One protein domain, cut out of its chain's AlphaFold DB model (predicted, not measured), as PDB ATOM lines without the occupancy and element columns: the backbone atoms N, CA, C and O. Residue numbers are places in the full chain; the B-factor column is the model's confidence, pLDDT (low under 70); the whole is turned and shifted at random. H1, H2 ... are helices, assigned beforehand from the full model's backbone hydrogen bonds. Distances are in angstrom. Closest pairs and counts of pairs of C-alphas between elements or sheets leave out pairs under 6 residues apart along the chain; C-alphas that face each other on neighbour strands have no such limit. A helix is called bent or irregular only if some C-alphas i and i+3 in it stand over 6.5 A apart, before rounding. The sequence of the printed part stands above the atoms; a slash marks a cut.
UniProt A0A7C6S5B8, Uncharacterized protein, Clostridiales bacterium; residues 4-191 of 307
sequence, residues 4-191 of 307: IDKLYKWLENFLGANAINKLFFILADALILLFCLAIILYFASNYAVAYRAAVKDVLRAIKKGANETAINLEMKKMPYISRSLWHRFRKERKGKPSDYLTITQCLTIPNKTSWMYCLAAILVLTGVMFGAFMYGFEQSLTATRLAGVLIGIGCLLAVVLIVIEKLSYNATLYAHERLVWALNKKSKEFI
ATOM      1  N   ILE A   4     165.030 185.735 105.236       73.56
ATOM      2  CA  ILE A   4     165.895 185.334 106.350       73.56
ATOM      3  C   ILE A   4     167.383 185.482 105.991       73.56
ATOM      4  O   ILE A   4     168.132 186.058 106.774       73.56
ATOM      5  N   ASP A   5     167.812 185.068 104.794       77.56
ATOM      6  CA  ASP A   5     169.214 185.179 104.358       77.56
ATOM      7  C   ASP A   5     169.645 186.639 104.180       77.56
ATOM      8  O   ASP A   5     170.775 187.016 104.501       77.56
ATOM      9  N   LYS A   6     168.740 187.481 103.660       83.31
ATOM     10  CA  LYS A   6     168.986 188.925 103.520       83.31
ATOM     11  C   LYS A   6     169.088 189.602 104.883       83.31
ATOM     12  O   LYS A   6     169.962 190.447 105.065       83.31
ATOM     13  N   LEU A   7     168.234 189.216 105.831       75.94
ATOM     14  CA  LEU A   7     168.278 189.721 107.199       75.94
ATOM     15  C   LEU A   7     169.569 189.287 107.908       75.94
ATOM     16  O   LEU A   7     170.218 190.115 108.538       75.94
ATOM     17  N   TYR A   8     169.968 188.019 107.757       75.56
ATOM     18  CA  TYR A   8     171.173 187.472 108.379       75.56
ATOM     19  C   TYR A   8     172.434 188.176 107.876       75.56
ATOM     20  O   TYR A   8     173.219 188.664 108.682       75.56
ATOM     21  N   LYS A   9     172.583 188.339 106.553       77.69
ATOM     22  CA  LYS A   9     173.710 189.085 105.963       77.69
ATOM     23  C   LYS A   9     173.715 190.565 106.342       77.69
ATOM     24  O   LYS A   9     174.780 191.145 106.529       77.69
ATOM     25  N   TRP A  10     172.539 191.189 106.442       79.94
ATOM     26  CA  TRP A  10     172.431 192.576 106.895       79.94
ATOM     27  C   TRP A  10     172.883 192.718 108.352       79.94
ATOM     28  O   TRP A  10     173.691 193.593 108.651       79.94
ATOM     29  N   LEU A  11     172.438 191.812 109.230       68.12
ATOM     30  CA  LEU A  11     172.916 191.744 110.606       68.12
ATOM     31  C   LEU A  11     174.430 191.495 110.651       68.12
ATOM     32  O   LEU A  11     175.118 192.144 111.435       68.12
ATOM     33  N   GLU A  12     174.952 190.573 109.834       75.19
ATOM     34  CA  GLU A  12     176.370 190.166 109.818       75.19
ATOM     35  C   GLU A  12     177.291 191.313 109.446       75.19
ATOM     36  O   GLU A  12     178.306 191.527 110.109       75.19
ATOM     37  N   ASN A  13     176.875 192.125 108.481       76.19
ATOM     38  CA  ASN A  13     177.581 193.345 108.121       76.19
ATOM     39  C   ASN A  13     177.474 194.443 109.191       76.19
ATOM     40  O   ASN A  13     178.359 195.290 109.274       76.19
ATOM     41  N   PHE A  14     176.408 194.454 109.998       72.44
ATOM     42  CA  PHE A  14     176.167 195.500 110.996       72.44
ATOM     43  C   PHE A  14     176.852 195.223 112.343       72.44
ATOM     44  O   PHE A  14     177.387 196.133 112.968       72.44
ATOM     45  N   LEU A  15     176.835 193.968 112.800       69.44
ATOM     46  CA  LEU A  15     177.367 193.547 114.102       69.44
ATOM     47  C   LEU A  15     178.707 192.802 114.002       69.44
ATOM     48  O   LEU A  15     179.441 192.730 114.987       69.44
ATOM     49  N   GLY A  16     179.042 192.258 112.830       76.38
ATOM     50  CA  GLY A  16     180.154 191.329 112.644       76.38
ATOM     51  C   GLY A  16     179.780 189.891 113.023       76.38
ATOM     52  O   GLY A  16     179.062 189.646 113.998       76.38
ATOM     53  N   ALA A  17     180.307 188.915 112.277       70.31
ATOM     54  CA  ALA A  17     179.972 187.490 112.415       70.31
ATOM     55  C   ALA A  17     180.132 186.945 113.851       70.31
ATOM     56  O   ALA A  17     179.294 186.187 114.341       70.31
ATOM     57  N   ASN A  18     181.164 187.394 114.576       67.12
ATOM     58  CA  ASN A  18     181.401 186.974 115.960       67.12
ATOM     59  C   ASN A  18     180.378 187.533 116.960       67.12
ATOM     60  O   ASN A  18     180.064 186.863 117.944       67.12
ATOM     61  N   ALA A  19     179.846 188.737 116.743       68.06
ATOM     62  CA  ALA A  19     178.860 189.323 117.649       68.06
ATOM     63  C   ALA A  19     177.474 188.688 117.467       68.06
ATOM     64  O   ALA A  19     176.739 188.550 118.441       68.06
ATOM     65  N   ILE A  20     177.142 188.239 116.254       71.19
ATOM     66  CA  ILE A  20     175.877 187.543 115.972       71.19
ATOM     67  C   ILE A  20     175.829 186.184 116.628       71.19
ATOM     68  O   ILE A  20     174.831 185.874 117.268       71.19
ATOM     69  N   ASN A  21     176.901 185.399 116.520       70.12
ATOM     70  CA  ASN A  21     176.948 184.101 117.186       70.12
ATOM     71  C   ASN A  21     176.756 184.274 118.700       70.12
ATOM     72  O   ASN A  21     175.931 183.585 119.293       70.12
ATOM     73  N   LYS A  22     177.413 185.268 119.316       66.75
ATOM     74  CA  LYS A  22     177.217 185.593 120.740       66.75
ATOM     75  C   LYS A  22     175.789 186.029 121.060       66.75
ATOM     76  O   LYS A  22     175.220 185.553 122.037       66.75
ATOM     77  N   LEU A  23     175.204 186.907 120.244       70.38
ATOM     78  CA  LEU A  23     173.821 187.352 120.416       70.38
ATOM     79  C   LEU A  23     172.855 186.165 120.336       70.38
ATOM     80  O   LEU A  23     171.965 186.056 121.170       70.38
ATOM     81  N   PHE A  24     173.060 185.266 119.373       72.88
ATOM     82  CA  PHE A  24     172.232 184.085 119.160       72.88
ATOM     83  C   PHE A  24     172.279 183.129 120.355       72.88
ATOM     84  O   PHE A  24     171.224 182.707 120.822       72.88
ATOM     85  N   PHE A  25     173.467 182.850 120.905       68.25
ATOM     86  CA  PHE A  25     173.600 182.030 122.115       68.25
ATOM     87  C   PHE A  25     172.900 182.670 123.321       68.25
ATOM     88  O   PHE A  25     172.082 182.020 123.963       68.25
ATOM     89  N   ILE A  26     173.106 183.972 123.557       69.88
ATOM     90  CA  ILE A  26     172.443 184.700 124.654       69.88
ATOM     91  C   ILE A  26     170.915 184.650 124.515       69.88
ATOM     92  O   ILE A  26     170.200 184.467 125.503       69.88
ATOM     93  N   LEU A  27     170.400 184.814 123.292       69.81
ATOM     94  CA  LEU A  27     168.966 184.768 123.019       69.81
ATOM     95  C   LEU A  27     168.404 183.360 123.217       69.81
ATOM     96  O   LEU A  27     167.344 183.226 123.823       69.81
ATOM     97  N   ALA A  28     169.113 182.327 122.757       69.19
ATOM     98  CA  ALA A  28     168.724 180.934 122.948       69.19
ATOM     99  C   ALA A  28     168.655 180.568 124.439       69.19
ATOM    100  O   ALA A  28     167.660 179.987 124.875       69.19
ATOM    101  N   ASP A  29     169.633 180.987 125.243       64.69
ATOM    102  CA  ASP A  29     169.651 180.724 126.686       64.69
ATOM    103  C   ASP A  29     168.556 181.477 127.440       64.69
ATOM    104  O   ASP A  29     167.884 180.908 128.305       64.69
ATOM    105  N   ALA A  30     168.307 182.741 127.084       72.50
ATOM    106  CA  ALA A  30     167.183 183.494 127.633       72.50
ATOM    107  C   ALA A  30     165.840 182.808 127.321       72.50
ATOM    108  O   ALA A  30     164.945 182.773 128.169       72.50
ATOM    109  N   LEU A  31     165.710 182.223 126.128       68.50
ATOM    110  CA  LEU A  31     164.514 181.509 125.685       68.50
ATOM    111  C   LEU A  31     164.350 180.169 126.416       68.50
ATOM    112  O   LEU A  31     163.237 179.838 126.820       68.50
ATOM    113  N   ILE A  32     165.446 179.444 126.670       73.62
ATOM    114  CA  ILE A  32     165.453 178.227 127.499       73.62
ATOM    115  C   ILE A  32     165.051 178.560 128.941       73.62
ATOM    116  O   ILE A  32     164.187 177.889 129.504       73.62
ATOM    117  N   LEU A  33     165.600 179.628 129.530       70.19
ATOM    118  CA  LEU A  33     165.237 180.076 130.879       70.19
ATOM    119  C   LEU A  33     163.766 180.486 130.972       70.19
ATOM    120  O   LEU A  33     163.078 180.093 131.918       70.19
ATOM    121  N   LEU A  34     163.260 181.228 129.983       70.75
ATOM    122  CA  LEU A  34     161.844 181.589 129.893       70.75
ATOM    123  C   LEU A  34     160.949 180.358 129.723       70.75
ATOM    124  O   LEU A  34     159.897 180.285 130.354       70.75
ATOM    125  N   PHE A  35     161.367 179.379 128.922       70.69
ATOM    126  CA  PHE A  35     160.640 178.129 128.730       70.69
ATOM    127  C   PHE A  35     160.591 177.297 130.017       70.69
ATOM    128  O   PHE A  35     159.518 176.844 130.421       70.69
ATOM    129  N   CYS A  36     161.717 177.168 130.727       69.69
ATOM    130  CA  CYS A  36     161.763 176.542 132.046       69.69
ATOM    131  C   CYS A  36     160.843 177.271 133.031       69.69
ATOM    132  O   CYS A  36     160.032 176.631 133.698       69.69
ATOM    133  N   LEU A  37     160.902 178.603 133.084       69.44
ATOM    134  CA  LEU A  37     160.050 179.416 133.952       69.44
ATOM    135  C   LEU A  37     158.557 179.261 133.610       69.44
ATOM    136  O   LEU A  37     157.733 179.148 134.515       69.44
ATOM    137  N   ALA A  38     158.204 179.171 132.326       67.81
ATOM    138  CA  ALA A  38     156.836 178.926 131.875       67.81
ATOM    139  C   ALA A  38     156.326 177.537 132.295       67.81
ATOM    140  O   ALA A  38     155.214 177.430 132.814       67.81
ATOM    141  N   ILE A  39     157.144 176.488 132.153       68.62
ATOM    142  CA  ILE A  39     156.819 175.135 132.631       68.62
ATOM    143  C   ILE A  39     156.619 175.137 134.152       68.62
ATOM    144  O   ILE A  39     155.652 174.561 134.656       68.62
ATOM    145  N   ILE A  40     157.496 175.824 134.887       64.19
ATOM    146  CA  ILE A  40     157.423 175.943 136.348       64.19
ATOM    147  C   ILE A  40     156.109 176.607 136.765       64.19
ATOM    148  O   ILE A  40     155.374 176.059 137.589       64.19
ATOM    149  N   LEU A  41     155.779 177.756 136.171       64.75
ATOM    150  CA  LEU A  41     154.535 178.474 136.452       64.75
ATOM    151  C   LEU A  41     153.298 177.656 136.060       64.75
ATOM    152  O   LEU A  41     152.299 177.670 136.784       64.75
ATOM    153  N   TYR A  42     153.364 176.901 134.963       66.56
ATOM    154  CA  TYR A  42     152.275 176.038 134.513       66.56
ATOM    155  C   TYR A  42     151.954 174.943 135.539       66.56
ATOM    156  O   TYR A  42     150.803 174.805 135.952       66.56
ATOM    157  N   PHE A  43     152.957 174.212 136.034       60.94
ATOM    158  CA  PHE A  43     152.727 173.140 137.011       60.94
ATOM    159  C   PHE A  43     152.410 173.660 138.420       60.94
ATOM    160  O   PHE A  43     151.513 173.127 139.078       60.94
ATOM    161  N   ALA A  44     153.087 174.722 138.867       57.31
ATOM    162  CA  ALA A  44     152.845 175.363 140.160       57.31
ATOM    163  C   ALA A  44     151.425 175.932 140.276       57.31
ATOM    164  O   ALA A  44     150.740 175.762 141.290       57.31
ATOM    165  N   SER A  45     150.961 176.603 139.219       63.62
ATOM    166  CA  SER A  45     149.623 177.188 139.201       63.62
ATOM    167  C   SER A  45     148.538 176.116 139.148       63.62
ATOM    168  O   SER A  45     147.494 176.303 139.771       63.62
ATOM    169  N   ASN A  46     148.779 174.972 138.500       72.56
ATOM    170  CA  ASN A  46     147.718 174.011 138.217       72.56
ATOM    171  C   ASN A  46     147.069 173.435 139.485       72.56
ATOM    172  O   ASN A  46     145.844 173.402 139.584       72.56
ATOM    173  N   TYR A  47     147.854 173.065 140.506       75.94
ATOM    174  CA  TYR A  47     147.286 172.530 141.753       75.94
ATOM    175  C   TYR A  47     146.513 173.597 142.542       75.94
ATOM    176  O   TYR A  47     145.353 173.397 142.904       75.94
ATOM    177  N   ALA A  48     147.140 174.748 142.797       79.44
ATOM    178  CA  ALA A  48     146.551 175.821 143.595       79.44
ATOM    179  C   ALA A  48     145.320 176.447 142.916       79.44
ATOM    180  O   ALA A  48     144.363 176.852 143.584       79.44
ATOM    181  N   VAL A  49     145.331 176.548 141.585       82.50
ATOM    182  CA  VAL A  49     144.194 177.026 140.792       82.50
ATOM    183  C   VAL A  49     143.080 175.984 140.780       82.50
ATOM    184  O   VAL A  49     141.949 176.341 141.113       82.50
ATOM    185  N   ALA A  50     143.379 174.710 140.503       84.00
ATOM    186  CA  ALA A  50     142.378 173.642 140.520       84.00
ATOM    187  C   ALA A  50     141.720 173.499 141.900       84.00
ATOM    188  O   ALA A  50     140.496 173.401 141.998       84.00
ATOM    189  N   TYR A  51     142.509 173.578 142.977       87.38
ATOM    190  CA  TYR A  51     141.996 173.553 144.344       87.38
ATOM    191  C   TYR A  51     141.026 174.713 144.604       87.38
ATOM    192  O   TYR A  51     139.898 174.495 145.043       87.38
ATOM    193  N   ARG A  52     141.426 175.954 144.286       89.00
ATOM    194  CA  ARG A  52     140.574 177.141 144.481       89.00
ATOM    195  C   ARG A  52     139.314 177.108 143.620       89.00
ATOM    196  O   ARG A  52     138.258 177.525 144.093       89.00
ATOM    197  N   ALA A  53     139.409 176.613 142.387       89.31
ATOM    198  CA  ALA A  53     138.262 176.441 141.502       89.31
ATOM    199  C   ALA A  53     137.253 175.453 142.105       89.31
ATOM    200  O   ALA A  53     136.095 175.815 142.310       89.31
ATOM    201  N   ALA A  54     137.716 174.269 142.521       89.81
ATOM    202  CA  ALA A  54     136.870 173.265 143.160       89.81
ATOM    203  C   ALA A  54     136.236 173.782 144.464       89.81
ATOM    204  O   ALA A  54     135.040 173.605 144.692       89.81
ATOM    205  N   VAL A  55     136.995 174.504 145.300       91.94
ATOM    206  CA  VAL A  55     136.457 175.172 146.499       91.94
ATOM    207  C   VAL A  55     135.338 176.150 146.140       91.94
ATOM    208  O   VAL A  55     134.294 176.165 146.794       91.94
ATOM    209  N   LYS A  56     135.536 176.980 145.112       93.44
ATOM    210  CA  LYS A  56     134.542 177.969 144.674       93.44
ATOM    211  C   LYS A  56     133.249 177.297 144.217       93.44
ATOM    212  O   LYS A  56     132.170 177.846 144.456       93.44
ATOM    213  N   ASP A  57     133.345 176.136 143.584       91.38
ATOM    214  CA  ASP A  57     132.189 175.381 143.101       91.38
ATOM    215  C   ASP A  57     131.438 174.702 144.252       91.38
ATOM    216  O   ASP A  57     130.220 174.859 144.355       91.38
ATOM    217  N   VAL A  58     132.154 174.108 145.213       91.06
ATOM    218  CA  VAL A  58     131.552 173.580 146.451       91.06
ATOM    219  C   VAL A  58     130.866 174.688 147.256       91.06
ATOM    220  O   VAL A  58     129.719 174.538 147.676       91.06
ATOM    221  N   LEU A  59     131.517 175.840 147.436       91.31
ATOM    222  CA  LEU A  59     130.921 176.985 148.133       91.31
ATOM    223  C   LEU A  59     129.680 177.520 147.406       91.31
ATOM    224  O   LEU A  59     128.722 177.937 148.061       91.31
ATOM    225  N   ARG A  60     129.674 177.513 146.067       92.00
ATOM    226  CA  ARG A  60     128.493 177.877 145.270       92.00
ATOM    227  C   ARG A  60     127.359 176.871 145.457       92.00
ATOM    228  O   ARG A  60     126.225 177.309 145.638       92.00
ATOM    229  N   ALA A  61     127.649 175.572 145.481       89.00
ATOM    230  CA  ALA A  61     126.653 174.540 145.768       89.00
ATOM    231  C   ALA A  61     126.054 174.709 147.177       89.00
ATOM    232  O   ALA A  61     124.835 174.735 147.331       89.00
ATOM    233  N   ILE A  62     126.893 174.942 148.193       89.12
ATOM    234  CA  ILE A  62     126.445 175.173 149.575       89.12
ATOM    235  C   ILE A  62     125.536 176.404 149.676       89.12
ATOM    236  O   ILE A  62     124.487 176.343 150.320       89.12
ATOM    237  N   LYS A  63     125.902 177.518 149.028       89.81
ATOM    238  CA  LYS A  63     125.088 178.748 149.022       89.81
ATOM    239  C   LYS A  63     123.726 178.564 148.357       89.81
ATOM    240  O   LYS A  63     122.775 179.210 148.775       89.81
ATOM    241  N   LYS A  64     123.630 177.687 147.353       90.06
ATOM    242  CA  LYS A  64     122.368 177.333 146.686       90.06
ATOM    243  C   LYS A  64     121.497 176.369 147.505       90.06
ATOM    244  O   LYS A  64     120.450 175.962 147.021       90.06
ATOM    245  N   GLY A  65     121.922 175.984 148.712       83.56
ATOM    246  CA  GLY A  65     121.188 175.034 149.550       83.56
ATOM    247  C   GLY A  65     121.267 173.593 149.047       83.56
ATOM    248  O   GLY A  65     120.361 172.814 149.307       83.56
ATOM    249  N   ALA A  66     122.321 173.234 148.310       83.44
ATOM    250  CA  ALA A  66     122.444 171.908 147.720       83.44
ATOM    251  C   ALA A  66     122.547 170.788 148.778       83.44
ATOM    252  O   ALA A  66     123.189 170.951 149.819       83.44
ATOM    253  N   ASN A  67     121.958 169.632 148.461       84.00
ATOM    254  CA  ASN A  67     121.976 168.432 149.303       84.00
ATOM    255  C   ASN A  67     123.382 167.801 149.389       84.00
ATOM    256  O   ASN A  67     124.258 168.068 148.560       84.00
ATOM    257  N   GLU A  68     123.585 166.893 150.355       80.56
ATOM    258  CA  GLU A  68     124.864 166.188 150.582       80.56
ATOM    259  C   GLU A  68     125.404 165.511 149.305       80.56
ATOM    260  O   GLU A  68     126.609 165.510 149.051       80.56
ATOM    261  N   THR A  69     124.521 164.971 148.462       82.69
ATOM    262  CA  THR A  69     124.877 164.310 147.196       82.69
ATOM    263  C   THR A  69     125.489 165.271 146.177       82.69
ATOM    264  O   THR A  69     126.493 164.936 145.548       82.69
ATOM    265  N   ALA A  70     124.939 166.478 146.057       84.06
ATOM    266  CA  ALA A  70     125.435 167.515 145.160       84.06
ATOM    267  C   ALA A  70     126.761 168.108 145.662       84.06
ATOM    268  O   ALA A  70     127.693 168.283 144.881       84.06
ATOM    269  N   ILE A  71     126.894 168.321 146.977       85.94
ATOM    270  CA  ILE A  71     128.174 168.716 147.585       85.94
ATOM    271  C   ILE A  71     129.232 167.636 147.331       85.94
ATOM    272  O   ILE A  71     130.368 167.951 146.995       85.94
ATOM    273  N   ASN A  72     128.864 166.357 147.430       87.44
ATOM    274  CA  ASN A  72     129.784 165.256 147.168       87.44
ATOM    275  C   ASN A  72     130.245 165.198 145.704       87.44
ATOM    276  O   ASN A  72     131.409 164.896 145.450       87.44
ATOM    277  N   LEU A  73     129.357 165.491 144.751       88.50
ATOM    278  CA  LEU A  73     129.721 165.565 143.336       88.50
ATOM    279  C   LEU A  73     130.779 166.651 143.093       88.50
ATOM    280  O   LEU A  73     131.758 166.407 142.393       88.50
ATOM    281  N   GLU A  74     130.628 167.813 143.729       88.69
ATOM    282  CA  GLU A  74     131.612 168.896 143.632       88.69
ATOM    283  C   GLU A  74     132.915 168.564 144.379       88.69
ATOM    284  O   GLU A  74     134.008 168.787 143.859       88.69
ATOM    285  N   MET A  75     132.836 167.921 145.548       87.75
ATOM    286  CA  MET A  75     134.019 167.459 146.288       87.75
ATOM    287  C   MET A  75     134.822 166.390 145.526       87.75
ATOM    288  O   MET A  75     136.031 166.284 145.729       87.75
ATOM    289  N   LYS A  76     134.210 165.622 144.607       88.50
ATOM    290  CA  LYS A  76     134.939 164.677 143.735       88.50
ATOM    291  C   LYS A  76     135.910 165.370 142.774       88.50
ATOM    292  O   LYS A  76     136.883 164.732 142.375       88.50
ATOM    293  N   LYS A  77     135.668 166.642 142.434       87.69
ATOM    294  CA  LYS A  77     136.554 167.461 141.590       87.69
ATOM    295  C   LYS A  77     137.773 167.988 142.353       87.69
ATOM    296  O   LYS A  77     138.683 168.536 141.739       87.69
ATOM    297  N   MET A  78     137.808 167.848 143.683       86.31
ATOM    298  CA  MET A  78     138.968 168.263 144.469       86.31
ATOM    299  C   MET A  78     140.190 167.379 144.205       86.31
ATOM    300  O   MET A  78     140.047 166.201 143.861       86.31
ATOM    301  N   PRO A  79     141.404 167.906 144.451       84.75
ATOM    302  CA  PRO A  79     142.618 167.113 144.379       84.75
ATOM    303  C   PRO A  79     142.558 165.865 145.258       84.75
ATOM    304  O   PRO A  79     141.944 165.864 146.331       84.75
ATOM    305  N   TYR A  80     143.248 164.816 144.809       83.69
ATOM    306  CA  TYR A  80     143.162 163.456 145.345       83.69
ATOM    307  C   TYR A  80     143.187 163.370 146.879       83.69
ATOM    308  O   TYR A  80     142.340 162.694 147.457       83.69
ATOM    309  N   ILE A  81     144.104 164.089 147.537       83.31
ATOM    310  CA  ILE A  81     144.252 164.070 149.002       83.31
ATOM    311  C   ILE A  81     143.009 164.640 149.700       83.31
ATOM    312  O   ILE A  81     142.485 164.047 150.635       83.31
ATOM    313  N   SER A  82     142.480 165.765 149.218       84.94
ATOM    314  CA  SER A  82     141.271 166.358 149.809       84.94
ATOM    315  C   SER A  82     140.040 165.488 149.549       84.94
ATOM    316  O   SER A  82     139.193 165.321 150.426       84.94
ATOM    317  N   ARG A  83     139.973 164.863 148.368       87.69
ATOM    318  CA  ARG A  83     138.917 163.910 148.006       87.69
ATOM    319  C   ARG A  83     138.933 162.663 148.897       87.69
ATOM    320  O   ARG A  83     137.872 162.217 149.330       87.69
ATOM    321  N   SER A  84     140.107 162.094 149.174       85.00
ATOM    322  CA  SER A  84     140.233 160.889 150.005       85.00
ATOM    323  C   SER A  84     139.886 161.164 151.471       85.00
ATOM    324  O   SER A  84     139.172 160.370 152.086       85.00
ATOM    325  N   LEU A  85     140.293 162.319 152.008       85.19
ATOM    326  CA  LEU A  85     139.936 162.754 153.362       85.19
ATOM    327  C   LEU A  85     138.438 163.026 153.501       85.19
ATOM    328  O   LEU A  85     137.821 162.595 154.475       85.19
ATOM    329  N   TRP A  86     137.825 163.656 152.497       87.44
ATOM    330  CA  TRP A  86     136.375 163.844 152.456       87.44
ATOM    331  C   TRP A  86     135.614 162.513 152.421       87.44
ATOM    332  O   TRP A  86     134.635 162.322 153.147       87.44
ATOM    333  N   HIS A  87     136.086 161.557 151.619       86.62
ATOM    334  CA  HIS A  87     135.511 160.216 151.575       86.62
ATOM    335  C   HIS A  87     135.624 159.504 152.934       86.62
ATOM    336  O   HIS A  87     134.677 158.848 153.373       86.62
ATOM    337  N   ARG A  88     136.756 159.665 153.630       82.69
ATOM    338  CA  ARG A  88     136.967 159.118 154.975       82.69
ATOM    339  C   ARG A  88     136.002 159.720 155.997       82.69
ATOM    340  O   ARG A  88     135.314 158.959 156.674       82.69
ATOM    341  N   PHE A  89     135.868 161.047 156.026       84.00
ATOM    342  CA  PHE A  89     134.869 161.741 156.848       84.00
ATOM    343  C   PHE A  89     133.463 161.177 156.611       84.00
ATOM    344  O   PHE A  89     132.743 160.848 157.551       84.00
ATOM    345  N   ARG A  90     133.090 160.992 155.343       85.12
ATOM    346  CA  ARG A  90     131.784 160.449 154.965       85.12
ATOM    347  C   ARG A  90     131.549 159.009 155.407       85.12
ATOM    348  O   ARG A  90     130.408 158.658 155.696       85.12
ATOM    349  N   LYS A  91     132.590 158.177 155.390       82.94
ATOM    350  CA  LYS A  91     132.510 156.771 155.801       82.94
ATOM    351  C   LYS A  91     132.410 156.645 157.318       82.94
ATOM    352  O   LYS A  91     131.671 155.800 157.806       82.94
ATOM    353  N   GLU A  92     133.154 157.474 158.042       79.38
ATOM    354  CA  GLU A  92     133.234 157.400 159.500       79.38
ATOM    355  C   GLU A  92     132.091 158.168 160.180       79.38
ATOM    356  O   GLU A  92     131.633 157.732 161.230       79.38
ATOM    357  N   ARG A  93     131.612 159.280 159.596       73.56
ATOM    358  CA  ARG A  93     130.579 160.200 160.136       73.56
ATOM    359  C   ARG A  93     130.778 160.607 161.606       73.56
ATOM    360  O   ARG A  93     129.856 161.091 162.255       73.56
ATOM    361  N   LYS A  94     131.989 160.440 162.134       68.94
ATOM    362  CA  LYS A  94     132.363 160.787 163.503       68.94
ATOM    363  C   LYS A  94     133.048 162.143 163.485       68.94
ATOM    364  O   LYS A  94     134.150 162.244 162.961       68.94
ATOM    365  N   GLY A  95     132.416 163.160 164.063       73.19
ATOM    366  CA  GLY A  95     133.025 164.482 164.246       73.19
ATOM    367  C   GLY A  95     132.705 165.491 163.142       73.19
ATOM    368  O   GLY A  95     131.740 165.340 162.389       73.19
ATOM    369  N   LYS A  96     133.489 166.570 163.095       81.69
ATOM    370  CA  LYS A  96     133.298 167.688 162.163       81.69
ATOM    371  C   LYS A  96     134.182 167.508 160.923       81.69
ATOM    372  O   LYS A  96     135.277 166.963 161.032       81.69
ATOM    373  N   PRO A  97     133.775 168.023 159.750       82.00
ATOM    374  CA  PRO A  97     134.629 168.066 158.560       82.00
ATOM    375  C   PRO A  97     136.039 168.631 158.805       82.00
ATOM    376  O   PRO A  97     136.996 168.143 158.206       82.00
ATOM    377  N   SER A  98     136.182 169.614 159.704       81.88
ATOM    378  CA  SER A  98     137.484 170.174 160.110       81.88
ATOM    379  C   SER A  98     138.461 169.162 160.700       81.88
ATOM    380  O   SER A  98     139.665 169.372 160.610       81.88
ATOM    381  N   ASP A  99     137.959 168.079 161.291       79.44
ATOM    382  CA  ASP A  99     138.793 167.086 161.971       79.44
ATOM    383  C   ASP A  99     139.514 166.183 160.951       79.44
ATOM    384  O   ASP A  99     140.551 165.596 161.250       79.44
ATOM    385  N   TYR A 100     138.993 166.114 159.718       81.44
ATOM    386  CA  TYR A 100     139.547 165.315 158.621       81.44
ATOM    387  C   TYR A 100     140.239 166.186 157.571       81.44
ATOM    388  O   TYR A 100     141.295 165.821 157.062       81.44
ATOM    389  N   LEU A 101     139.660 167.341 157.234       83.62
ATOM    390  CA  LEU A 101     140.215 168.287 156.266       83.62
ATOM    391  C   LEU A 101     141.216 169.218 156.958       83.62
ATOM    392  O   LEU A 101     140.961 170.406 157.135       83.62
ATOM    393  N   THR A 102     142.351 168.662 157.373       83.81
ATOM    394  CA  THR A 102     143.404 169.431 158.043       83.81
ATOM    395  C   THR A 102     144.240 170.236 157.044       83.81
ATOM    396  O   THR A 102     144.597 169.754 155.966       83.81
ATOM    397  N   ILE A 103     144.625 171.458 157.431       82.38
ATOM    398  CA  ILE A 103     145.489 172.354 156.633       82.38
ATOM    399  C   ILE A 103     146.816 171.668 156.274       82.38
ATOM    400  O   ILE A 103     147.359 171.839 155.177       82.38
ATOM    401  N   THR A 104     147.353 170.864 157.190       74.31
ATOM    402  CA  THR A 104     148.611 170.143 156.987       74.31
ATOM    403  C   THR A 104     148.505 169.159 155.828       74.31
ATOM    404  O   THR A 104     149.331 169.207 154.917       74.31
ATOM    405  N   GLN A 105     147.465 168.327 155.807       76.44
ATOM    406  CA  GLN A 105     147.295 167.294 154.785       76.44
ATOM    407  C   GLN A 105     146.787 167.858 153.455       76.44
ATOM    408  O   GLN A 105     147.270 167.458 152.398       76.44
ATOM    409  N   CYS A 106     145.848 168.804 153.489       77.69
ATOM    410  CA  CYS A 106     145.234 169.349 152.278       77.69
ATOM    411  C   CYS A 106     146.098 170.386 151.551       77.69
ATOM    412  O   CYS A 106     145.946 170.527 150.342       77.69
ATOM    413  N   LEU A 107     146.964 171.119 152.260       78.00
ATOM    414  CA  LEU A 107     147.709 172.246 151.684       78.00
ATOM    415  C   LEU A 107     149.214 172.159 151.928       78.00
ATOM    416  O   LEU A 107     149.995 172.341 151.001       78.00
ATOM    417  N   THR A 108     149.640 171.864 153.156       71.75
ATOM    418  CA  THR A 108     151.065 171.967 153.519       71.75
ATOM    419  C   THR A 108     151.904 170.852 152.905       71.75
ATOM    420  O   THR A 108     152.983 171.128 152.389       71.75
ATOM    421  N   ILE A 109     151.415 169.608 152.926       71.38
ATOM    422  CA  ILE A 109     152.097 168.478 152.283       71.38
ATOM    423  C   ILE A 109     152.193 168.710 150.767       71.38
ATOM    424  O   ILE A 109     153.321 168.752 150.283       71.38
ATOM    425  N   PRO A 110     151.089 168.975 150.033       68.75
ATOM    426  CA  PRO A 110     151.152 169.265 148.600       68.75
ATOM    427  C   PRO A 110     152.070 170.434 148.244       68.75
ATOM    428  O   PRO A 110     152.786 170.346 147.251       68.75
ATOM    429  N   ASN A 111     152.075 171.504 149.051       68.88
ATOM    430  CA  ASN A 111     152.919 172.669 148.796       68.88
ATOM    431  C   ASN A 111     154.407 172.364 149.014       68.88
ATOM    432  O   ASN A 111     155.239 172.757 148.205       68.88
ATOM    433  N   LYS A 112     154.757 171.601 150.060       64.06
ATOM    434  CA  LYS A 112     156.148 171.187 150.321       64.06
ATOM    435  C   LYS A 112     156.655 170.131 149.342       64.06
ATOM    436  O   LYS A 112     157.842 170.105 149.046       64.06
ATOM    437  N   THR A 113     155.772 169.272 148.836       60.72
ATOM    438  CA  THR A 113     156.085 168.331 147.749       60.72
ATOM    439  C   THR A 113     155.969 168.969 146.368       60.72
ATOM    440  O   THR A 113     156.178 168.291 145.363       60.72
ATOM    441  N   SER A 114     155.573 170.243 146.288       63.38
ATOM    442  CA  SER A 114     155.500 170.929 145.009       63.38
ATOM    443  C   SER A 114     156.914 171.046 144.452       63.38
ATOM    444  O   SER A 114     157.876 171.333 145.165       63.38
ATOM    445  N   TRP A 115     157.047 170.807 143.152       64.44
ATOM    446  CA  TRP A 115     158.340 170.794 142.474       64.44
ATOM    447  C   TRP A 115     159.008 172.181 142.454       64.44
ATOM    448  O   TRP A 115     160.121 172.313 141.963       64.44
ATOM    449  N   MET A 116     158.358 173.212 143.005       61.69
ATOM    450  CA  MET A 116     158.805 174.601 142.973       61.69
ATOM    451  C   MET A 116     160.161 174.815 143.648       61.69
ATOM    452  O   MET A 116     161.008 175.482 143.062       61.69
ATOM    453  N   TYR A 117     160.417 174.205 144.812       63.75
ATOM    454  CA  TYR A 117     161.716 174.337 145.490       63.75
ATOM    455  C   TYR A 117     162.843 173.649 144.714       63.75
ATOM    456  O   TYR A 117     163.917 174.225 144.541       63.75
ATOM    457  N   CYS A 118     162.586 172.447 144.188       65.94
ATOM    458  CA  CYS A 118     163.539 171.745 143.327       65.94
ATOM    459  C   CYS A 118     163.823 172.545 142.049       65.94
ATOM    460  O   CYS A 118     164.964 172.621 141.607       65.94
ATOM    461  N   LEU A 119     162.805 173.183 141.476       65.94
ATOM    462  CA  LEU A 119     162.925 173.953 140.241       65.94
ATOM    463  C   LEU A 119     163.604 175.314 140.448       65.94
ATOM    464  O   LEU A 119     164.382 175.726 139.593       65.94
ATOM    465  N   ALA A 120     163.387 175.980 141.586       67.38
ATOM    466  CA  ALA A 120     164.141 177.176 141.965       67.38
ATOM    467  C   ALA A 120     165.635 176.855 142.139       67.38
ATOM    468  O   ALA A 120     166.487 177.605 141.665       67.38
ATOM    469  N   ALA A 121     165.958 175.708 142.747       69.00
ATOM    470  CA  ALA A 121     167.333 175.229 142.853       69.00
ATOM    471  C   ALA A 121     167.941 174.905 141.478       69.00
ATOM    472  O   ALA A 121     169.081 175.286 141.220       69.00
ATOM    473  N   ILE A 122     167.177 174.272 140.576       72.62
ATOM    474  CA  ILE A 122     167.606 174.022 139.190       72.62
ATOM    475  C   ILE A 122     167.892 175.343 138.469       72.62
ATOM    476  O   ILE A 122     168.943 175.466 137.862       72.62
ATOM    477  N   LEU A 123     167.030 176.357 138.586       69.88
ATOM    478  CA  LEU A 123     167.248 177.684 137.986       69.88
ATOM    479  C   LEU A 123     168.567 178.326 138.434       69.88
ATOM    480  O   LEU A 123     169.320 178.835 137.603       69.88
ATOM    481  N   VAL A 124     168.865 178.273 139.735       71.25
ATOM    482  CA  VAL A 124     170.125 178.795 140.281       71.25
ATOM    483  C   VAL A 124     171.316 177.977 139.778       71.25
ATOM    484  O   VAL A 124     172.298 178.557 139.324       71.25
ATOM    485  N   LEU A 125     171.224 176.644 139.797       72.88
ATOM    486  CA  LEU A 125     172.282 175.754 139.306       72.88
ATOM    487  C   LEU A 125     172.561 175.959 137.815       72.88
ATOM    488  O   LEU A 125     173.723 176.057 137.434       72.88
ATOM    489  N   THR A 126     171.530 176.088 136.982       71.62
ATOM    490  CA  THR A 126     171.684 176.364 135.548       71.62
ATOM    491  C   THR A 126     172.343 177.725 135.324       71.62
ATOM    492  O   THR A 126     173.258 177.825 134.511       71.62
ATOM    493  N   GLY A 127     171.956 178.753 136.090       70.19
ATOM    494  CA  GLY A 127     172.603 180.069 136.036       70.19
ATOM    495  C   GLY A 127     174.089 180.029 136.416       70.19
ATOM    496  O   GLY A 127     174.915 180.643 135.743       70.19
ATOM    497  N   VAL A 128     174.450 179.262 137.452       73.94
ATOM    498  CA  VAL A 128     175.846 179.085 137.892       73.94
ATOM    499  C   VAL A 128     176.660 178.281 136.876       73.94
ATOM    500  O   VAL A 128     177.762 178.694 136.521       73.94
ATOM    501  N   MET A 129     176.119 177.167 136.373       72.75
ATOM    502  CA  MET A 129     176.769 176.341 135.348       72.75
ATOM    503  C   MET A 129     177.023 177.137 134.069       72.75
ATOM    504  O   MET A 129     178.098 177.034 133.482       72.75
ATOM    505  N   PHE A 130     176.071 177.981 133.673       69.75
ATOM    506  CA  PHE A 130     176.230 178.858 132.522       69.75
ATOM    507  C   PHE A 130     177.289 179.940 132.757       69.75
ATOM    508  O   PHE A 130     178.160 180.158 131.913       69.75
ATOM    509  N   GLY A 131     177.269 180.582 133.930       67.12
ATOM    510  CA  GLY A 131     178.297 181.545 134.315       67.12
ATOM    511  C   GLY A 131     179.703 180.936 134.284       67.12
ATOM    512  O   GLY A 131     180.627 181.558 133.765       67.12
ATOM    513  N   ALA A 132     179.848 179.697 134.762       70.12
ATOM    514  CA  ALA A 132     181.101 178.945 134.711       70.12
ATOM    515  C   ALA A 132     181.512 178.569 133.277       70.12
ATOM    516  O   ALA A 132     182.686 178.690 132.927       70.12
ATOM    517  N   PHE A 133     180.558 178.167 132.429       69.19
ATOM    518  CA  PHE A 133     180.807 177.847 131.020       69.19
ATOM    519  C   PHE A 133     181.328 179.062 130.240       69.19
ATOM    520  O   PHE A 133     182.341 178.965 129.548       69.19
ATOM    521  N   MET A 134     180.700 180.228 130.420       66.12
ATOM    522  CA  MET A 134     181.151 181.484 129.809       66.12
ATOM    523  C   MET A 134     182.557 181.879 130.275       66.12
ATOM    524  O   MET A 134     183.368 182.324 129.465       66.12
ATOM    525  N   TYR A 135     182.871 181.656 131.555       66.69
ATOM    526  CA  TYR A 135     184.204 181.901 132.113       66.69
ATOM    527  C   TYR A 135     185.283 180.980 131.516       66.69
ATOM    528  O   TYR A 135     186.439 181.384 131.396       66.69
ATOM    529  N   GLY A 136     184.912 179.747 131.155       65.50
ATOM    530  CA  GLY A 136     185.812 178.758 130.558       65.50
ATOM    531  C   GLY A 136     186.114 178.998 129.076       65.50
ATOM    532  O   GLY A 136     187.206 178.660 128.629       65.50
ATOM    533  N   PHE A 137     185.180 179.594 128.324       63.66
ATOM    534  CA  PHE A 137     185.330 179.831 126.881       63.66
ATOM    535  C   PHE A 137     185.871 181.223 126.519       63.66
ATOM    536  O   PHE A 137     186.597 181.347 125.535       63.66
ATOM    537  N   GLU A 138     185.570 182.268 127.296       61.44
ATOM    538  CA  GLU A 138     186.109 183.615 127.065       61.44
ATOM    539  C   GLU A 138     186.511 184.303 128.376       61.44
ATOM    540  O   GLU A 138     185.666 184.763 129.140       61.44
ATOM    541  N   GLN A 139     187.815 184.523 128.583       64.00
ATOM    542  CA  GLN A 139     188.341 185.352 129.684       64.00
ATOM    543  C   GLN A 139     188.210 186.866 129.420       64.00
ATOM    544  O   GLN A 139     189.010 187.675 129.891       64.00
ATOM    545  N   SER A 140     187.213 187.284 128.638       69.38
ATOM    546  CA  SER A 140     187.007 188.701 128.352       69.38
ATOM    547  C   SER A 140     186.308 189.402 129.524       69.38
ATOM    548  O   SER A 140     185.416 188.863 130.185       69.38
ATOM    549  N   LEU A 141     186.682 190.658 129.771       65.38
ATOM    550  CA  LEU A 141     186.080 191.490 130.821       65.38
ATOM    551  C   LEU A 141     184.575 191.748 130.575       65.38
ATOM    552  O   LEU A 141     183.826 192.079 131.490       65.38
ATOM    553  N   THR A 142     184.119 191.580 129.334       69.88
ATOM    554  CA  THR A 142     182.712 191.631 128.926       69.88
ATOM    555  C   THR A 142     181.960 190.341 129.256       69.88
ATOM    556  O   THR A 142     180.841 190.427 129.762       69.88
ATOM    557  N   ALA A 143     182.560 189.163 129.053       66.62
ATOM    558  CA  ALA A 143     181.947 187.877 129.405       66.62
ATOM    559  C   ALA A 143     181.727 187.737 130.920       66.62
ATOM    560  O   ALA A 143     180.664 187.299 131.355       66.62
ATOM    561  N   THR A 144     182.682 188.201 131.732       69.62
ATOM    562  CA  THR A 144     182.566 188.189 133.203       69.62
ATOM    563  C   THR A 144     181.438 189.091 133.715       69.62
ATOM    564  O   THR A 144     180.655 188.680 134.573       69.62
ATOM    565  N   ARG A 145     181.286 190.294 133.144       72.31
ATOM    566  CA  ARG A 145     180.161 191.194 133.455       72.31
ATOM    567  C   ARG A 145     178.820 190.582 133.054       72.31
ATOM    568  O   ARG A 145     177.871 190.650 133.830       72.31
ATOM    569  N   LEU A 146     178.746 189.959 131.876       68.25
ATOM    570  CA  LEU A 146     177.522 189.330 131.380       68.25
ATOM    571  C   LEU A 146     177.100 188.138 132.255       68.25
ATOM    572  O   LEU A 146     175.933 188.030 132.628       68.25
ATOM    573  N   ALA A 147     178.057 187.289 132.641       70.44
ATOM    574  CA  ALA A 147     177.829 186.169 133.550       70.44
ATOM    575  C   ALA A 147     177.306 186.646 134.917       70.44
ATOM    576  O   ALA A 147     176.330 186.098 135.429       70.44
ATOM    577  N   GLY A 148     177.891 187.714 135.474       75.25
ATOM    578  CA  GLY A 148     177.417 188.321 136.720       75.25
ATOM    579  C   GLY A 148     175.972 188.824 136.633       75.25
ATOM    580  O   GLY A 148     175.176 188.576 137.538       75.25
ATOM    581  N   VAL A 149     175.605 189.474 135.522       75.19
ATOM    582  CA  VAL A 149     174.229 189.947 135.287       75.19
ATOM    583  C   VAL A 149     173.250 188.778 135.173       75.19
ATOM    584  O   VAL A 149     172.185 188.821 135.784       75.19
ATOM    585  N   LEU A 150     173.608 187.711 134.454       69.88
ATOM    586  CA  LEU A 150     172.764 186.521 134.298       69.88
ATOM    587  C   LEU A 150     172.525 185.786 135.619       69.88
ATOM    588  O   LEU A 150     171.385 185.431 135.922       69.88
ATOM    589  N   ILE A 151     173.568 185.619 136.437       76.25
ATOM    590  CA  ILE A 151     173.433 185.061 137.789       76.25
ATOM    591  C   ILE A 151     172.512 185.956 138.630       76.25
ATOM    592  O   ILE A 151     171.593 185.455 139.277       76.25
ATOM    593  N   GLY A 152     172.698 187.279 138.566       77.06
ATOM    594  CA  GLY A 152     171.842 188.247 139.255       77.06
ATOM    595  C   GLY A 152     170.368 188.140 138.852       77.06
ATOM    596  O   GLY A 152     169.494 188.108 139.721       77.06
ATOM    597  N   ILE A 153     170.083 188.013 137.553       75.56
ATOM    598  CA  ILE A 153     168.722 187.811 137.029       75.56
ATOM    599  C   ILE A 153     168.147 186.476 137.515       75.56
ATOM    600  O   ILE A 153     167.005 186.439 137.971       75.56
ATOM    601  N   GLY A 154     168.928 185.391 137.479       72.56
ATOM    602  CA  GLY A 154     168.507 184.081 137.980       72.56
ATOM    603  C   GLY A 154     168.127 184.114 139.464       72.56
ATOM    604  O   GLY A 154     167.063 183.619 139.845       72.56
ATOM    605  N   CYS A 155     168.938 184.771 140.298       78.62
ATOM    606  CA  CYS A 155     168.633 184.979 141.714       78.62
ATOM    607  C   CYS A 155     167.367 185.823 141.915       78.62
ATOM    608  O   CYS A 155     166.523 185.473 142.742       78.62
ATOM    609  N   LEU A 156     167.199 186.906 141.149       79.62
ATOM    610  CA  LEU A 156     166.012 187.761 141.231       79.62
ATOM    611  C   LEU A 156     164.742 186.987 140.856       79.62
ATOM    612  O   LEU A 156     163.747 187.051 141.579       79.62
ATOM    613  N   LEU A 157     164.783 186.199 139.780       75.62
ATOM    614  CA  LEU A 157     163.669 185.344 139.364       75.62
ATOM    615  C   LEU A 157     163.337 184.279 140.416       75.62
ATOM    616  O   LEU A 157     162.159 184.042 140.686       75.62
ATOM    617  N   ALA A 158     164.344 183.681 141.058       76.06
ATOM    618  CA  ALA A 158     164.131 182.735 142.153       76.06
ATOM    619  C   ALA A 158     163.417 183.394 143.349       76.06
ATOM    620  O   ALA A 158     162.468 182.825 143.890       76.06
ATOM    621  N   VAL A 159     163.807 184.619 143.725       80.31
ATOM    622  CA  VAL A 159     163.125 185.386 144.784       80.31
ATOM    623  C   VAL A 159     161.674 185.681 144.401       80.31
ATOM    624  O   VAL A 159     160.770 185.465 145.210       80.31
ATOM    625  N   VAL A 160     161.425 186.118 143.163       79.38
ATOM    626  CA  VAL A 160     160.066 186.380 142.662       79.38
ATOM    627  C   VAL A 160     159.207 185.112 142.707       79.38
ATOM    628  O   VAL A 160     158.065 185.171 143.162       79.38
ATOM    629  N   LEU A 161     159.751 183.955 142.317       76.12
ATOM    630  CA  LEU A 161     159.051 182.667 142.389       76.12
ATOM    631  C   LEU A 161     158.645 182.306 143.825       76.12
ATOM    632  O   LEU A 161     157.495 181.929 144.047       76.12
ATOM    633  N   ILE A 162     159.539 182.489 144.801       78.31
ATOM    634  CA  ILE A 162     159.246 182.236 146.224       78.31
ATOM    635  C   ILE A 162     158.132 183.165 146.730       78.31
ATOM    636  O   ILE A 162     157.232 182.738 147.460       78.31
ATOM    637  N   VAL A 163     158.152 184.443 146.332       82.12
ATOM    638  CA  VAL A 163     157.105 185.407 146.704       82.12
ATOM    639  C   VAL A 163     155.756 185.014 146.096       82.12
ATOM    640  O   VAL A 163     154.748 184.999 146.807       82.12
ATOM    641  N   ILE A 164     155.726 184.649 144.810       79.75
ATOM    642  CA  ILE A 164     154.509 184.190 144.123       79.75
ATOM    643  C   ILE A 164     153.955 182.927 144.790       79.75
ATOM    644  O   ILE A 164     152.744 182.841 145.015       79.75
ATOM    645  N   GLU A 165     154.813 181.973 145.155       77.12
ATOM    646  CA  GLU A 165     154.401 180.764 145.871       77.12
ATOM    647  C   GLU A 165     153.734 181.118 147.201       77.12
ATOM    648  O   GLU A 165     152.625 180.660 147.479       77.12
ATOM    649  N   LYS A 166     154.350 181.998 147.996       81.31
ATOM    650  CA  LYS A 166     153.800 182.419 149.291       81.31
ATOM    651  C   LYS A 166     152.446 183.114 149.146       81.31
ATOM    652  O   LYS A 166     151.531 182.854 149.928       81.31
ATOM    653  N   LEU A 167     152.286 183.963 148.130       82.50
ATOM    654  CA  LEU A 167     151.005 184.606 147.820       82.50
ATOM    655  C   LEU A 167     149.946 183.581 147.389       82.50
ATOM    656  O   LEU A 167     148.804 183.636 147.853       82.50
ATOM    657  N   SER A 168     150.322 182.617 146.546       82.75
ATOM    658  CA  SER A 168     149.446 181.526 146.107       82.75
ATOM    659  C   SER A 168     149.017 180.631 147.279       82.75
ATOM    660  O   SER A 168     147.833 180.301 147.418       82.75
ATOM    661  N   TYR A 169     149.951 180.301 148.176       84.12
ATOM    662  CA  TYR A 169     149.694 179.542 149.398       84.12
ATOM    663  C   TYR A 169     148.722 180.282 150.325       84.12
ATOM    664  O   TYR A 169     147.714 179.722 150.745       84.12
ATOM    665  N   ASN A 170     148.941 181.574 150.577       85.88
ATOM    666  CA  ASN A 170     148.029 182.362 151.408       85.88
ATOM    667  C   ASN A 170     146.613 182.439 150.804       85.88
ATOM    668  O   ASN A 170     145.615 182.320 151.518       85.88
ATOM    669  N   ALA A 171     146.502 182.580 149.479       83.88
ATOM    670  CA  ALA A 171     145.210 182.600 148.796       83.88
ATOM    671  C   ALA A 171     144.479 181.243 148.853       83.88
ATOM    672  O   ALA A 171     143.251 181.200 148.977       83.88
ATOM    673  N   THR A 172     145.212 180.130 148.745       85.56
ATOM    674  CA  THR A 172     144.661 178.768 148.877       85.56
ATOM    675  C   THR A 172     144.277 178.441 150.318       85.56
ATOM    676  O   THR A 172     143.221 177.842 150.525       85.56
ATOM    677  N   LEU A 173     145.058 178.898 151.299       88.31
ATOM    678  CA  LEU A 173     144.752 178.792 152.726       88.31
ATOM    679  C   LEU A 173     143.424 179.475 153.060       88.31
ATOM    680  O   LEU A 173     142.526 178.834 153.603       88.31
ATOM    681  N   TYR A 174     143.246 180.725 152.632       89.25
ATOM    682  CA  TYR A 174     141.991 181.449 152.844       89.25
ATOM    683  C   TYR A 174     140.785 180.740 152.200       89.25
ATOM    684  O   TYR A 174     139.700 180.655 152.780       89.25
ATOM    685  N   ALA A 175     140.964 180.185 150.996       88.75
ATOM    686  CA  ALA A 175     139.919 179.408 150.335       88.75
ATOM    687  C   ALA A 175     139.569 178.132 151.126       88.75
ATOM    688  O   ALA A 175     138.390 177.816 151.291       88.75
ATOM    689  N   HIS A 176     140.577 177.427 151.639       89.94
ATOM    690  CA  HIS A 176     140.405 176.225 152.450       89.94
ATOM    691  C   HIS A 176     139.688 176.509 153.773       89.94
ATOM    692  O   HIS A 176     138.716 175.829 154.092       89.94
ATOM    693  N   GLU A 177     140.094 177.540 154.514       89.19
ATOM    694  CA  GLU A 177     139.424 177.930 155.761       89.19
ATOM    695  C   GLU A 177     137.946 178.246 155.521       89.19
ATOM    696  O   GLU A 177     137.065 177.773 156.244       89.19
ATOM    697  N   ARG A 178     137.650 178.971 154.435       90.56
ATOM    698  CA  ARG A 178     136.276 179.288 154.041       90.56
ATOM    699  C   ARG A 178     135.471 178.041 153.673       90.56
ATOM    700  O   ARG A 178     134.290 177.965 154.020       90.56
ATOM    701  N   LEU A 179     136.086 177.084 152.979       91.62
ATOM    702  CA  LEU A 179     135.482 175.790 152.666       91.62
ATOM    703  C   LEU A 179     135.137 175.031 153.950       91.62
ATOM    704  O   LEU A 179     133.984 174.644 154.132       91.62
ATOM    705  N   VAL A 180     136.118 174.827 154.831       89.12
ATOM    706  CA  VAL A 180     135.956 174.054 156.070       89.12
ATOM    707  C   VAL A 180     134.905 174.698 156.966       89.12
ATOM    708  O   VAL A 180     134.034 174.004 157.486       89.12
ATOM    709  N   TRP A 181     134.910 176.025 157.086       89.12
ATOM    710  CA  TRP A 181     133.884 176.754 157.827       89.12
ATOM    711  C   TRP A 181     132.478 176.535 157.246       89.12
ATOM    712  O   TRP A 181     131.541 176.235 157.989       89.12
ATOM    713  N   ALA A 182     132.322 176.623 155.920       87.88
ATOM    714  CA  ALA A 182     131.036 176.402 155.258       87.88
ATOM    715  C   ALA A 182     130.548 174.951 155.406       87.88
ATOM    716  O   ALA A 182     129.368 174.724 155.686       87.88
ATOM    717  N   LEU A 183     131.455 173.978 155.277       87.50
ATOM    718  CA  LEU A 183     131.164 172.561 155.485       87.50
ATOM    719  C   LEU A 183     130.794 172.270 156.941       87.50
ATOM    720  O   LEU A 183     129.821 171.566 157.170       87.50
ATOM    721  N   ASN A 184     131.490 172.853 157.920       87.50
ATOM    722  CA  ASN A 184     131.165 172.723 159.344       87.50
ATOM    723  C   ASN A 184     129.805 173.348 159.696       87.50
ATOM    724  O   ASN A 184     129.093 172.853 160.571       87.50
ATOM    725  N   LYS A 185     129.426 174.447 159.032       87.25
ATOM    726  CA  LYS A 185     128.098 175.049 159.204       87.25
ATOM    727  C   LYS A 185     127.011 174.120 158.662       87.25
ATOM    728  O   LYS A 185     126.025 173.888 159.354       87.25
ATOM    729  N   LYS A 186     127.222 173.561 157.466       82.12
ATOM    730  CA  LYS A 186     126.297 172.610 156.838       82.12
ATOM    731  C   LYS A 186     126.285 171.234 157.498       82.12
ATOM    732  O   LYS A 186     125.247 170.592 157.511       82.12
ATOM    733  N   SER A 187     127.374 170.796 158.125       75.19
ATOM    734  CA  SER A 187     127.425 169.494 158.794       75.19
ATOM    735  C   SER A 187     126.478 169.380 159.973       75.19
ATOM    736  O   SER A 187     126.062 168.274 160.281       75.19
ATOM    737  N   LYS A 188     126.058 170.495 160.579       69.19
ATOM    738  CA  LYS A 188     124.972 170.491 161.571       69.19
ATOM    739  C   LYS A 188     123.642 169.986 161.000       69.19
ATOM    740  O   LYS A 188     122.860 169.419 161.745       69.19
ATOM    741  N   GLU A 189     123.420 170.147 159.697       65.31
ATOM    742  CA  GLU A 189     122.261 169.607 158.973       65.31
ATOM    743  C   GLU A 189     122.485 168.142 158.535       65.31
ATOM    744  O   GLU A 189     121.528 167.436 158.232       65.31
ATOM    745  N   PHE A 190     123.741 167.668 158.507       59.91
ATOM    746  CA  PHE A 190     124.113 166.296 158.116       59.91
ATOM    747  C   PHE A 190     124.250 165.327 159.302       59.91
ATOM    748  O   PHE A 190     124.315 164.114 159.091       59.91
ATOM    749  N   ILE A 191     124.322 165.834 160.539       55.78
ATOM    750  CA  ILE A 191     124.365 165.000 161.745       55.78
ATOM    751  C   ILE A 191     122.962 164.432 161.971       55.78
ATOM    752  O   ILE A 191     122.073 165.090 162.502       55.78
TER     753      ILE A 191
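This is residues 4 to 191 of the 307 residues of an uncharacterized protein of Clostridiales bacterium (UniProt A0A7C6S5B8). This is a long, slender rod built on two very long helices, H2 and H8, which run the same way, meet over part of their lengths near one end of the rod and spread apart toward the other, where H7 folds back along H8. The short helices H3, H4 and H5 gather at the end where H2 and H8 meet, H6 leads from them toward H7, and H1 turns off the beginning of H2 at the opposite end. The printed part has 188 residues with eight named helices, H1 to H8 in order along the chain, and no named strand; its class is all helix. The whole is extended, with a radius of gyration of the C-alphas of 24.9 A and spans of 79 by 33 by 21 A.

Find C-alpha 4 at (165.895, 185.334, 106.350), where H1, residues 4 to 15, begins. H2, residues 17 to 63, starts at C-alpha 17 (179.972, 187.490, 112.415) and runs 66.5 A, with a kink of 29 degrees near residue 46. Next come H3, residues 68 to 75, H4, residues 80 to 92, H5, residues 97 to 100, and H6, residues 103 to 112, which is only just irregular: C-alphas 106 and 109 are 6.9 A apart. H7, residues 116 to 137, measures 31.5 A, and H8, residues 141 to 190, runs 72.2 A to C-alpha 190 at (124.113, 166.296, 158.116).

Begin at H8, the hub, which touches H2, H5, H6 and H7. H2, H7 and H8 form an up and down bundle, each helix running against the one before it. H7 and H8 are a helical hairpin at a shallow tilt of 5 degrees, with the C-alphas of Gly 131 and Ala 147 closest at 4.7 A. H8 touches H2 with residues 168 to 186 alone, closest at the C-alphas of Arg 52 and Thr 172, 6.2 A. H2 touches H7 with residues 33 to 44 alone; the closest C-alphas, of Ala 44 and Met 116, are 6.6 A apart. H2 and H3 are a helical hairpin, closest at the C-alphas of Val 58 and Glu 74, 5.5 A. H4 touches H5, where the C-alphas of Leu 85 and Tyr 100 are closest at 5.9 A, and touches H6 only at their ends. H1 and H2 are close but not clearly touching, at a steep tilt of 64 degrees. Every O i to N i+4 pair is within hydrogen-bond range in H1, H3, H4 and H7, against 41 of 43 in H2, 4 of 6 in H6 and 43 of 46 in H8; H5 is too short for such a pair.

The two C-alphas farthest apart, of Asn 13 and Ile 191, are 80.7 A apart. The printed part has no cut, the seven links are tight, and residues 136 to 142 stand free. The mean pLDDT of the printed part is 76.8; look for values under 70 at, among others, residues 36 to 45, 110 to 121 and 133 to 144.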